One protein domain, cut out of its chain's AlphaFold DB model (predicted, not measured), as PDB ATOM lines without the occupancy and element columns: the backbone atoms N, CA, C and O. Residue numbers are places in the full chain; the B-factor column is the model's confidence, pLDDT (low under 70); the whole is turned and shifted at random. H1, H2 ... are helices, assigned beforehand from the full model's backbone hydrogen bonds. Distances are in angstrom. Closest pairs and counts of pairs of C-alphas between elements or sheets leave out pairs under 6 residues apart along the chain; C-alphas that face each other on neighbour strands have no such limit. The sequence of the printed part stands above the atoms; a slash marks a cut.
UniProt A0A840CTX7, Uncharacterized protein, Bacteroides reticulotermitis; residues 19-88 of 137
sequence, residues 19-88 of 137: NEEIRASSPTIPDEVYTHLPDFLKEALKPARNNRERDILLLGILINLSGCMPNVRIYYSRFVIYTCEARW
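Overview. This is residues 19 to 88 of the 137 residues of an uncharacterized protein of Bacteroides reticulotermitis (UniProt A0A840CTX7). One long helix, H4, makes the backbone of the model, with the short helix H3 packed steeply across its first part and a long loop without named elements, residues 69 to 88, folding back from its far end. The short helices H1 and H2 are not packed on H4: H2 sits near H3, while H1 is set off by itself beyond the beginning of H4, and residues 35 to 40, between and into the short helices, stick out. The printed part has 70 residues, with four named helices in the order H1, H2, H3, H4 and no named strand, and its class is all helix. The whole is only just loose, close to compact, with a radius of gyration of the C-alphas of 13.4 A and spans of 38 by 28 by 23 A.

Arrangement. H4, residues 51 to 68, is the longest helix. H3, residues 39 to 45, touches H4, which meets it with residues 54 to 58 alone. Their closest C-alphas, those of Leu 45 and Arg 54, are 6.1 A apart. The two run opposite ways at a steep tilt of 60 degrees. H2, residues 31 to 35, is close to H3 but not clearly touching: the closest C-alphas, those of Tyr 34 and Lys 42, are 7.2 A apart. H2 is apart from H4. H1, residues 19 to 25, is apart from H2, H3 and H4. In H1, H2, H3 and H4, every O i to N i+4 pair is within hydrogen-bond range. After H4, residues 75 to 76 pair with residues 79 to 80, antiparallel, in stretches too short to be named strands.

Along the chain. H4 runs 25.5 A from C-alpha 51 at (163.626, 207.461, 174.647) to C-alpha 68 at (168.703, 183.399, 167.868). H3, residues 39 to 45, is 9.9 A long, and H2, residues 31 to 35, is 6.7 A long. H1, residues 19 to 25, begins at C-alpha 19 at (151.887, 200.080, 185.376) and is 10.1 A long.

Size, cuts and confidence. The two C-alphas farthest apart, those of Glu 21 and Arg 87, are 38.5 A apart. The printed part has no cut. The links H1 to H2, H2 to H3 and H3 to H4 are tight. The C-alphas of residues 69 to 88 lie 9 to 22 A from the mean of the C-alphas. The mean pLDDT of the printed part is 73.4; it is under 70 at residues 19 to 20, 22 to 23 and 66 to 88.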
ATOM      1  N   ASN A  19     150.860 200.348 186.380       60.78
ATOM      2  CA  ASN A  19     151.887 200.080 185.376       60.78
ATOM      3  C   ASN A  19     152.339 201.342 184.632       60.78
ATOM      4  O   ASN A  19     153.532 201.477 184.374       60.78
ATOM      5  N   GLU A  20     151.443 202.269 184.289       68.19
ATOM      6  CA  GLU A  20     151.824 203.420 183.456       68.19
ATOM      7  C   GLU A  20     152.596 204.487 184.242       68.19
ATOM      8  O   GLU A  20     153.591 205.021 183.754       68.19
ATOM      9  N   GLU A  21     152.223 204.730 185.499       70.00
ATOM     10  CA  GLU A  21     152.936 205.663 186.378       70.00
ATOM     11  C   GLU A  21     154.326 205.122 186.775       70.00
ATOM     12  O   GLU A  21     155.327 205.849 186.771       70.00
ATOM     13  N   ILE A  22     154.439 203.807 187.002       69.12
ATOM     14  CA  ILE A  22     155.730 203.129 187.209       69.12
ATOM     15  C   ILE A  22     156.588 203.180 185.931       69.12
ATOM     16  O   ILE A  22     157.801 203.397 185.996       69.12
ATOM     17  N   ARG A  23     155.983 203.031 184.746       67.38
ATOM     18  CA  ARG A  23     156.686 203.162 183.454       67.38
ATOM     19  C   ARG A  23     157.167 204.586 183.197       67.38
ATOM     20  O   ARG A  23     158.252 204.756 182.637       67.38
ATOM     21  N   ALA A  24     156.393 205.589 183.603       73.88
ATOM     22  CA  ALA A  24     156.752 206.995 183.469       73.88
ATOM     23  C   ALA A  24     157.895 207.393 184.418       73.88
ATOM     24  O   ALA A  24     158.802 208.114 184.011       73.88
ATOM     25  N   SER A  25     157.889 206.883 185.653       78.88
ATOM     26  CA  SER A  25     158.920 207.168 186.665       78.88
ATOM     27  C   SER A  25     160.200 206.338 186.518       78.88
ATOM     28  O   SER A  25     161.241 206.708 187.061       78.88
ATOM     29  N   SER A  26     160.155 205.228 185.777       77.25
ATOM     30  CA  SER A  26     161.340 204.402 185.536       77.25
ATOM     31  C   SER A  26     162.418 205.191 184.779       77.25
ATOM     32  O   SER A  26     162.108 205.879 183.805       77.25
ATOM     33  N   PRO A  27     163.704 205.072 185.135       85.56
ATOM     34  CA  PRO A  27     164.765 205.712 184.366       85.56
ATOM     35  C   PRO A  27     164.836 205.141 182.939       85.56
ATOM     36  O   PRO A  27     164.424 204.002 182.679       85.56
ATOM     37  N   THR A  28     165.338 205.940 181.998       89.00
ATOM     38  CA  THR A  28     165.699 205.470 180.652       89.00
ATOM     39  C   THR A  28     167.181 205.132 180.583       89.00
ATOM     40  O   THR A  28     167.970 205.577 181.422       89.00
ATOM     41  N   ILE A  29     167.580 204.357 179.576       87.69
ATOM     42  CA  ILE A  29     168.998 204.064 179.343       87.69
ATOM     43  C   ILE A  29     169.721 205.380 178.981       87.69
ATOM     44  O   ILE A  29     169.194 206.145 178.165       87.69
ATOM     45  N   PRO A  30     170.903 205.673 179.560       90.19
ATOM     46  CA  PRO A  30     171.657 206.887 179.242       90.19
ATOM     47  C   PRO A  30     172.019 206.997 177.755       90.19
ATOM     48  O   PRO A  30     172.383 206.001 177.129       90.19
ATOM     49  N   ASP A  31     171.998 208.217 177.207       91.50
ATOM     50  CA  ASP A  31     172.291 208.473 175.785       91.50
ATOM     51  C   ASP A  31     173.692 208.006 175.351       91.50
ATOM     52  O   ASP A  31     173.871 207.547 174.225       91.50
ATOM     53  N   GLU A  32     174.668 208.030 176.262       90.19
ATOM     54  CA  GLU A  32     176.030 207.526 176.032       90.19
ATOM     55  C   GLU A  32     176.058 206.038 175.640       90.19
ATOM     56  O   GLU A  32     176.897 205.606 174.857       90.19
ATOM     57  N   VAL A  33     175.104 205.225 176.101       88.44
ATOM     58  CA  VAL A  33     175.038 203.818 175.673       88.44
ATOM     59  C   VAL A  33     174.754 203.736 174.173       88.44
ATOM     60  O   VAL A  33     175.359 202.925 173.473       88.44
ATOM     61  N   TYR A  34     173.876 204.603 173.666       90.38
ATOM     62  CA  TYR A  34     173.459 204.629 172.265       90.38
ATOM     63  C   TYR A  34     174.550 205.148 171.325       90.38
ATOM     64  O   TYR A  34     174.654 204.672 170.192       90.38
ATOM     65  N   THR A  35     175.399 206.074 171.784       89.69
ATOM     66  CA  THR A  35     176.532 206.578 170.986       89.69
ATOM     67  C   THR A  35     177.556 205.476 170.705       89.69
ATOM     68  O   THR A  35     178.117 205.426 169.606       89.69
ATOM     69  N   HIS A  36     177.732 204.543 171.642       86.06
ATOM     70  CA  HIS A  36     178.682 203.434 171.545       86.06
ATOM     71  C   HIS A  36     178.109 202.147 170.930       86.06
ATOM     72  O   HIS A  36     178.834 201.160 170.802       86.06
ATOM     73  N   LEU A  37     176.840 202.137 170.507       87.44
ATOM     74  CA  LEU A  37     176.275 200.975 169.819       87.44
ATOM     75  C   LEU A  37     176.912 200.767 168.428       87.44
ATOM     76  O   LEU A  37     177.197 201.743 167.725       87.44
ATOM     77  N   PRO A  38     177.071 199.505 167.986       83.88
ATOM     78  CA  PRO A  38     177.336 199.171 166.590       83.88
ATOM     79  C   PRO A  38     176.302 199.784 165.636       83.88
ATOM     80  O   PRO A  38     175.116 199.863 165.966       83.88
ATOM     81  N   ASP A  39     176.731 200.145 164.428       83.12
ATOM     82  CA  ASP A  39     175.898 200.895 163.478       83.12
ATOM     83  C   ASP A  39     174.599 200.172 163.110       83.12
ATOM     84  O   ASP A  39     173.544 200.797 163.057       83.12
ATOM     85  N   PHE A  40     174.624 198.844 162.966       83.50
ATOM     86  CA  PHE A  40     173.410 198.080 162.658       83.50
ATOM     87  C   PHE A  40     172.333 198.198 163.753       83.50
ATOM     88  O   PHE A  40     171.142 198.191 163.446       83.50
ATOM     89  N   LEU A  41     172.731 198.329 165.027       82.69
ATOM     90  CA  LEU A  41     171.790 198.557 166.125       82.69
ATOM     91  C   LEU A  41     171.267 199.988 166.101       82.69
ATOM     92  O   LEU A  41     170.077 200.193 166.301       82.69
ATOM     93  N   LYS A  42     172.120 200.975 165.807       85.75
ATOM     94  CA  LYS A  42     171.682 202.370 165.646       85.75
ATOM     95  C   LYS A  42     170.638 202.499 164.536       85.75
ATOM     96  O   LYS A  42     169.617 203.148 164.737       85.75
ATOM     97  N   GLU A  43     170.855 201.827 163.406       88.19
ATOM     98  CA  GLU A  43     169.894 201.762 162.301       88.19
ATOM     99  C   GLU A  43     168.565 201.128 162.726       88.19
ATOM    100  O   GLU A  43     167.502 201.698 162.476       88.19
ATOM    101  N   ALA A  44     168.610 199.996 163.436       81.56
ATOM    102  CA  ALA A  44     167.414 199.299 163.913       81.56
ATOM    103  C   ALA A  44     166.582 200.113 164.924       81.56
ATOM    104  O   ALA A  44     165.395 199.843 165.101       81.56
ATOM    105  N   LEU A  45     167.184 201.114 165.574       91.50
ATOM    106  CA  LEU A  45     166.531 201.970 166.565       91.50
ATOM    107  C   LEU A  45     165.943 203.264 165.988       91.50
ATOM    108  O   LEU A  45     165.168 203.920 166.682       91.50
ATOM    109  N   LYS A  46     166.250 203.627 164.734       90.44
ATOM    110  CA  LYS A  46     165.701 204.830 164.073       90.44
ATOM    111  C   LYS A  46     164.171 204.961 164.115       90.44
ATOM    112  O   LYS A  46     163.706 206.094 164.198       90.44
ATOM    113  N   PRO A  47     163.372 203.874 164.060       93.12
ATOM    114  CA  PRO A  47     161.915 203.987 164.132       93.12
ATOM    115  C   PRO A  47     161.367 204.455 165.490       93.12
ATOM    116  O   PRO A  47     160.190 204.808 165.564       93.12
ATOM    117  N   ALA A  48     162.175 204.439 166.557       92.06
ATOM    118  CA  ALA A  48     161.745 204.839 167.893       92.06
ATOM    119  C   ALA A  48     161.343 206.322 167.941       92.06
ATOM    120  O   ALA A  48     162.098 207.190 167.506       92.06
ATOM    121  N   ARG A  49     160.185 206.635 168.531       88.94
ATOM    122  CA  ARG A  49     159.649 208.008 168.588       88.94
ATOM    123  C   ARG A  49     160.078 208.766 169.840       88.94
ATOM    124  O   ARG A  49     159.976 209.987 169.886       88.94
ATOM    125  N   ASN A  50     160.503 208.048 170.876       89.62
ATOM    126  CA  ASN A  50     160.943 208.612 172.147       89.62
ATOM    127  C   ASN A  50     161.957 207.686 172.842       89.62
ATOM    128  O   ASN A  50     162.145 206.533 172.444       89.62
ATOM    129  N   ASN A  51     162.587 208.186 173.908       89.94
ATOM    130  CA  ASN A  51     163.626 207.461 174.647       89.94
ATOM    131  C   ASN A  51     163.131 206.119 175.203       89.94
ATOM    132  O   ASN A  51     163.860 205.133 175.158       89.94
ATOM    133  N   ARG A  52     161.879 206.051 175.670       87.50
ATOM    134  CA  ARG A  52     161.312 204.814 176.217       87.50
ATOM    135  C   ARG A  52     161.108 203.757 175.138       87.50
ATOM    136  O   ARG A  52     161.459 202.601 175.344       87.50
ATOM    137  N   GLU A  53     160.536 204.136 174.002       86.31
ATOM    138  CA  GLU A  53     160.355 203.236 172.863       86.31
ATOM    139  C   GLU A  53     161.708 202.730 172.351       86.31
ATOM    140  O   GLU A  53     161.855 201.543 172.067       86.31
ATOM    141  N   ARG A  54     162.725 203.600 172.337       92.56
ATOM    142  CA  ARG A  54     164.104 203.244 171.987       92.56
ATOM    143  C   ARG A  54     164.693 202.209 172.951       92.56
ATOM    144  O   ARG A  54     165.263 201.222 172.490       92.56
ATOM    145  N   ASP A  55     164.501 202.388 174.262       90.38
ATOM    146  CA  ASP A  55     164.926 201.419 175.281       90.38
ATOM    147  C   ASP A  55     164.240 200.058 175.080       90.38
ATOM    148  O   ASP A  55     164.897 199.017 175.095       90.38
ATOM    149  N   ILE A  56     162.918 200.061 174.866       83.69
ATOM    150  CA  ILE A  56     162.122 198.841 174.655       83.69
ATOM    151  C   ILE A  56     162.605 198.097 173.406       83.69
ATOM    152  O   ILE A  56     162.805 196.881 173.454       83.69
ATOM    153  N   LEU A  57     162.828 198.816 172.304       87.00
ATOM    154  CA  LEU A  57     163.332 198.236 171.063       87.00
ATOM    155  C   LEU A  57     164.736 197.658 171.240       87.00
ATOM    156  O   LEU A  57     164.972 196.522 170.832       87.00
ATOM    157  N   LEU A  58     165.647 198.386 171.894       88.44
ATOM    158  CA  LEU A  58     167.002 197.901 172.158       88.44
ATOM    159  C   LEU A  58     166.964 196.609 172.980       88.44
ATOM    160  O   LEU A  58     167.582 195.620 172.591       88.44
ATOM    161  N   LEU A  59     166.199 196.580 174.073       86.31
ATOM    162  CA  LEU A  59     166.055 195.385 174.907       86.31
ATOM    163  C   LEU A  59     165.446 194.212 174.127       86.31
ATOM    164  O   LEU A  59     165.940 193.090 174.236       86.31
ATOM    165  N   GLY A  60     164.432 194.458 173.294       82.00
ATOM    166  CA  GLY A  60     163.835 193.440 172.429       82.00
ATOM    167  C   GLY A  60     164.825 192.869 171.410       82.00
ATOM    168  O   GLY A  60     164.895 191.652 171.230       82.00
ATOM    169  N   ILE A  61     165.636 193.718 170.775       81.81
ATOM    170  CA  ILE A  61     166.689 193.281 169.850       81.81
ATOM    171  C   ILE A  61     167.724 192.437 170.596       81.81
ATOM    172  O   ILE A  61     168.045 191.341 170.152       81.81
ATOM    173  N   LEU A  62     168.205 192.889 171.754       81.81
ATOM    174  CA  LEU A  62     169.178 192.164 172.576       81.81
ATOM    175  C   LEU A  62     168.660 190.778 173.009       81.81
ATOM    176  O   LEU A  62     169.389 189.785 172.927       81.81
ATOM    177  N   ILE A  63     167.384 190.674 173.387       78.31
ATOM    178  CA  ILE A  63     166.730 189.390 173.682       78.31
ATOM    179  C   ILE A  63     166.714 188.490 172.442       78.31
ATOM    180  O   ILE A  63     167.102 187.328 172.526       78.31
ATOM    181  N   ASN A  64     166.330 189.015 171.279       77.75
ATOM    182  CA  ASN A  64     166.301 188.228 170.046       77.75
ATOM    183  C   ASN A  64     167.699 187.811 169.578       77.75
ATOM    184  O   ASN A  64     167.870 186.682 169.138       77.75
ATOM    185  N   LEU A  65     168.712 188.669 169.698       70.81
ATOM    186  CA  LEU A  65     170.086 188.334 169.313       70.81
ATOM    187  C   LEU A  65     170.674 187.265 170.232       70.81
ATOM    188  O   LEU A  65     171.283 186.315 169.746       70.81
ATOM    189  N   SER A  66     170.465 187.399 171.544       67.81
ATOM    190  CA  SER A  66     170.901 186.384 172.509       67.81
ATOM    191  C   SER A  66     170.131 185.072 172.370       67.81
ATOM    192  O   SER A  66     170.690 184.003 172.596       67.81
ATOM    193  N   GLY A  67     168.870 185.140 171.942       64.69
ATOM    194  CA  GLY A  67     168.092 183.968 171.597       64.69
ATOM    195  C   GLY A  67     168.599 183.324 170.310       64.69
ATOM    196  O   GLY A  67     169.089 182.211 170.318       64.69
ATOM    197  N   CYS A  68     168.529 184.010 169.182       61.44
ATOM    198  CA  CYS A  68     168.703 183.399 167.868       61.44
ATOM    199  C   CYS A  68     170.155 183.085 167.479       61.44
ATOM    200  O   CYS A  68     170.354 182.297 166.552       61.44
ATOM    201  N   MET A  69     171.165 183.676 168.130       55.53
ATOM    202  CA  MET A  69     172.562 183.517 167.714       55.53
ATOM    203  C   MET A  69     173.399 182.745 168.746       55.53
ATOM    204  O   MET A  69     173.622 183.235 169.856       55.53
ATOM    205  N   PRO A  70     173.934 181.556 168.393       57.75
ATOM    206  CA  PRO A  70     174.849 180.848 169.277       57.75
ATOM    207  C   PRO A  70     176.104 181.700 169.511       57.75
ATOM    208  O   PRO A  70     176.678 182.244 168.570       57.75
ATOM    209  N   ASN A  71     176.554 181.767 170.767       59.72
ATOM    210  CA  ASN A  71     177.723 182.527 171.236       59.72
ATOM    211  C   ASN A  71     177.553 184.052 171.363       59.72
ATOM    212  O   ASN A  71     178.535 184.737 171.654       59.72
ATOM    213  N   VAL A  72     176.343 184.601 171.221       61.66
ATOM    214  CA  VAL A  72     176.090 185.999 171.600       61.66
ATOM    215  C   VAL A  72     175.891 186.086 173.108       61.66
ATOM    216  O   VAL A  72     174.977 185.485 173.661       61.66
ATOM    217  N   ARG A  73     176.755 186.851 173.781       62.91
ATOM    218  CA  ARG A  73     176.647 187.156 175.212       62.91
ATOM    219  C   ARG A  73     176.553 188.658 175.401       62.91
ATOM    220  O   ARG A  73     177.347 189.404 174.836       62.91
ATOM    221  N   ILE A  74     175.593 189.085 176.212       64.81
ATOM    222  CA  ILE A  74     175.311 190.495 176.467       64.81
ATOM    223  C   ILE A  74     175.653 190.783 177.926       64.81
ATOM    224  O   ILE A  74     175.130 190.146 178.840       64.81
ATOM    225  N   TYR A  75     176.557 191.736 178.137       64.00
ATOM    226  CA  TYR A  75     177.023 192.142 179.459       64.00
ATOM    227  C   TYR A  75     176.533 193.557 179.740       64.00
ATOM    228  O   TYR A  75     176.800 194.465 178.958       64.00
ATOM    229  N   TYR A  76     175.847 193.753 180.865       60.00
ATOM    230  CA  TYR A  76     175.430 195.080 181.310       60.00
ATOM    231  C   TYR A  76     175.902 195.315 182.744       60.00
ATOM    232  O   TYR A  76     175.602 194.527 183.638       60.00
ATOM    233  N   SER A  77     176.674 196.389 182.954       52.44
ATOM    234  CA  SER A  77     177.165 196.844 184.265       52.44
ATOM    235  C   SER A  77     177.674 195.712 185.175       52.44
ATOM    236  O   SER A  77     177.199 195.505 186.290       52.44
ATOM    237  N   ARG A  78     178.635 194.924 184.667       43.81
ATOM    238  CA  ARG A  78     179.287 193.790 185.362       43.81
ATOM    239  C   ARG A  78     178.378 192.625 185.770       43.81
ATOM    240  O   ARG A  78     178.887 191.624 186.270       43.81
ATOM    241  N   PHE A  79     177.081 192.691 185.496       41.19
ATOM    242  CA  PHE A  79     176.219 191.525 185.533       41.19
ATOM    243  C   PHE A  79     176.270 190.845 184.166       41.19
ATOM    244  O   PHE A  79     175.954 191.432 183.128       41.19
ATOM    245  N   VAL A  80     176.679 189.576 184.167       40.19
ATOM    246  CA  VAL A  80     176.350 188.684 183.059       40.19
ATOM    247  C   VAL A  80     174.840 188.520 183.120       40.19
ATOM    248  O   VAL A  80     174.326 187.863 184.028       40.19
ATOM    249  N   ILE A  81     174.115 189.145 182.196       46.12
ATOM    250  CA  ILE A  81     172.736 188.733 181.977       46.12
ATOM    251  C   ILE A  81     172.876 187.350 181.350       46.12
ATOM    252  O   ILE A  81     173.298 187.235 180.199       46.12
ATOM    253  N   TYR A  82     172.621 186.301 182.141       41.88
ATOM    254  CA  TYR A  82     172.575 184.915 181.675       41.88
ATOM    255  C   TYR A  82     171.420 184.784 180.682       41.88
ATOM    256  O   TYR A  82     170.329 184.330 181.009       41.88
ATOM    257  N   THR A  83     171.652 185.245 179.463       42.19
ATOM    258  CA  THR A  83     170.796 184.967 178.327       42.19
ATOM    259  C   THR A  83     171.293 183.654 177.749       42.19
ATOM    260  O   THR A  83     172.437 183.505 177.330       42.19
ATOM    261  N   CYS A  84     170.434 182.663 177.942       43.28
ATOM    262  CA  CYS A  84     170.550 181.251 177.643       43.28
ATOM    263  C   CYS A  84     171.565 180.890 176.543       43.28
ATOM    264  O   CYS A  84     171.317 181.128 175.366       43.28
ATOM    265  N   GLU A  85     172.609 180.134 176.903       42.97
ATOM    266  CA  GLU A  85     173.329 179.238 175.979       42.97
ATOM    267  C   GLU A  85     172.413 178.070 175.540       42.97
ATOM    268  O   GLU A  85     172.745 176.888 175.665       42.97
ATOM    269  N   ALA A  86     171.198 178.366 175.077       44.41
ATOM    270  CA  ALA A  86     170.280 177.351 174.601       44.41
ATOM    271  C   ALA A  86     170.701 176.937 173.189       44.41
ATOM    272  O   ALA A  86     170.701 177.728 172.252       44.41
ATOM    273  N   ARG A  87     171.050 175.661 173.008       40.75
ATOM    274  CA  ARG A  87     171.093 175.055 171.673       40.75
ATOM    275  C   ARG A  87     169.660 174.930 171.163       40.75
ATOM    276  O   ARG A  87     168.901 174.098 171.658       40.75
ATOM    277  N   TRP A  88     169.296 175.741 170.177       40.62
ATOM    278  CA  TRP A  88     167.951 175.736 169.613       40.62
ATOM    279  C   TRP A  88     167.724 174.470 168.797       40.62
ATOM    280  O   TRP A  88     168.426 174.189 167.829       40.62
TER     281      TRP A  88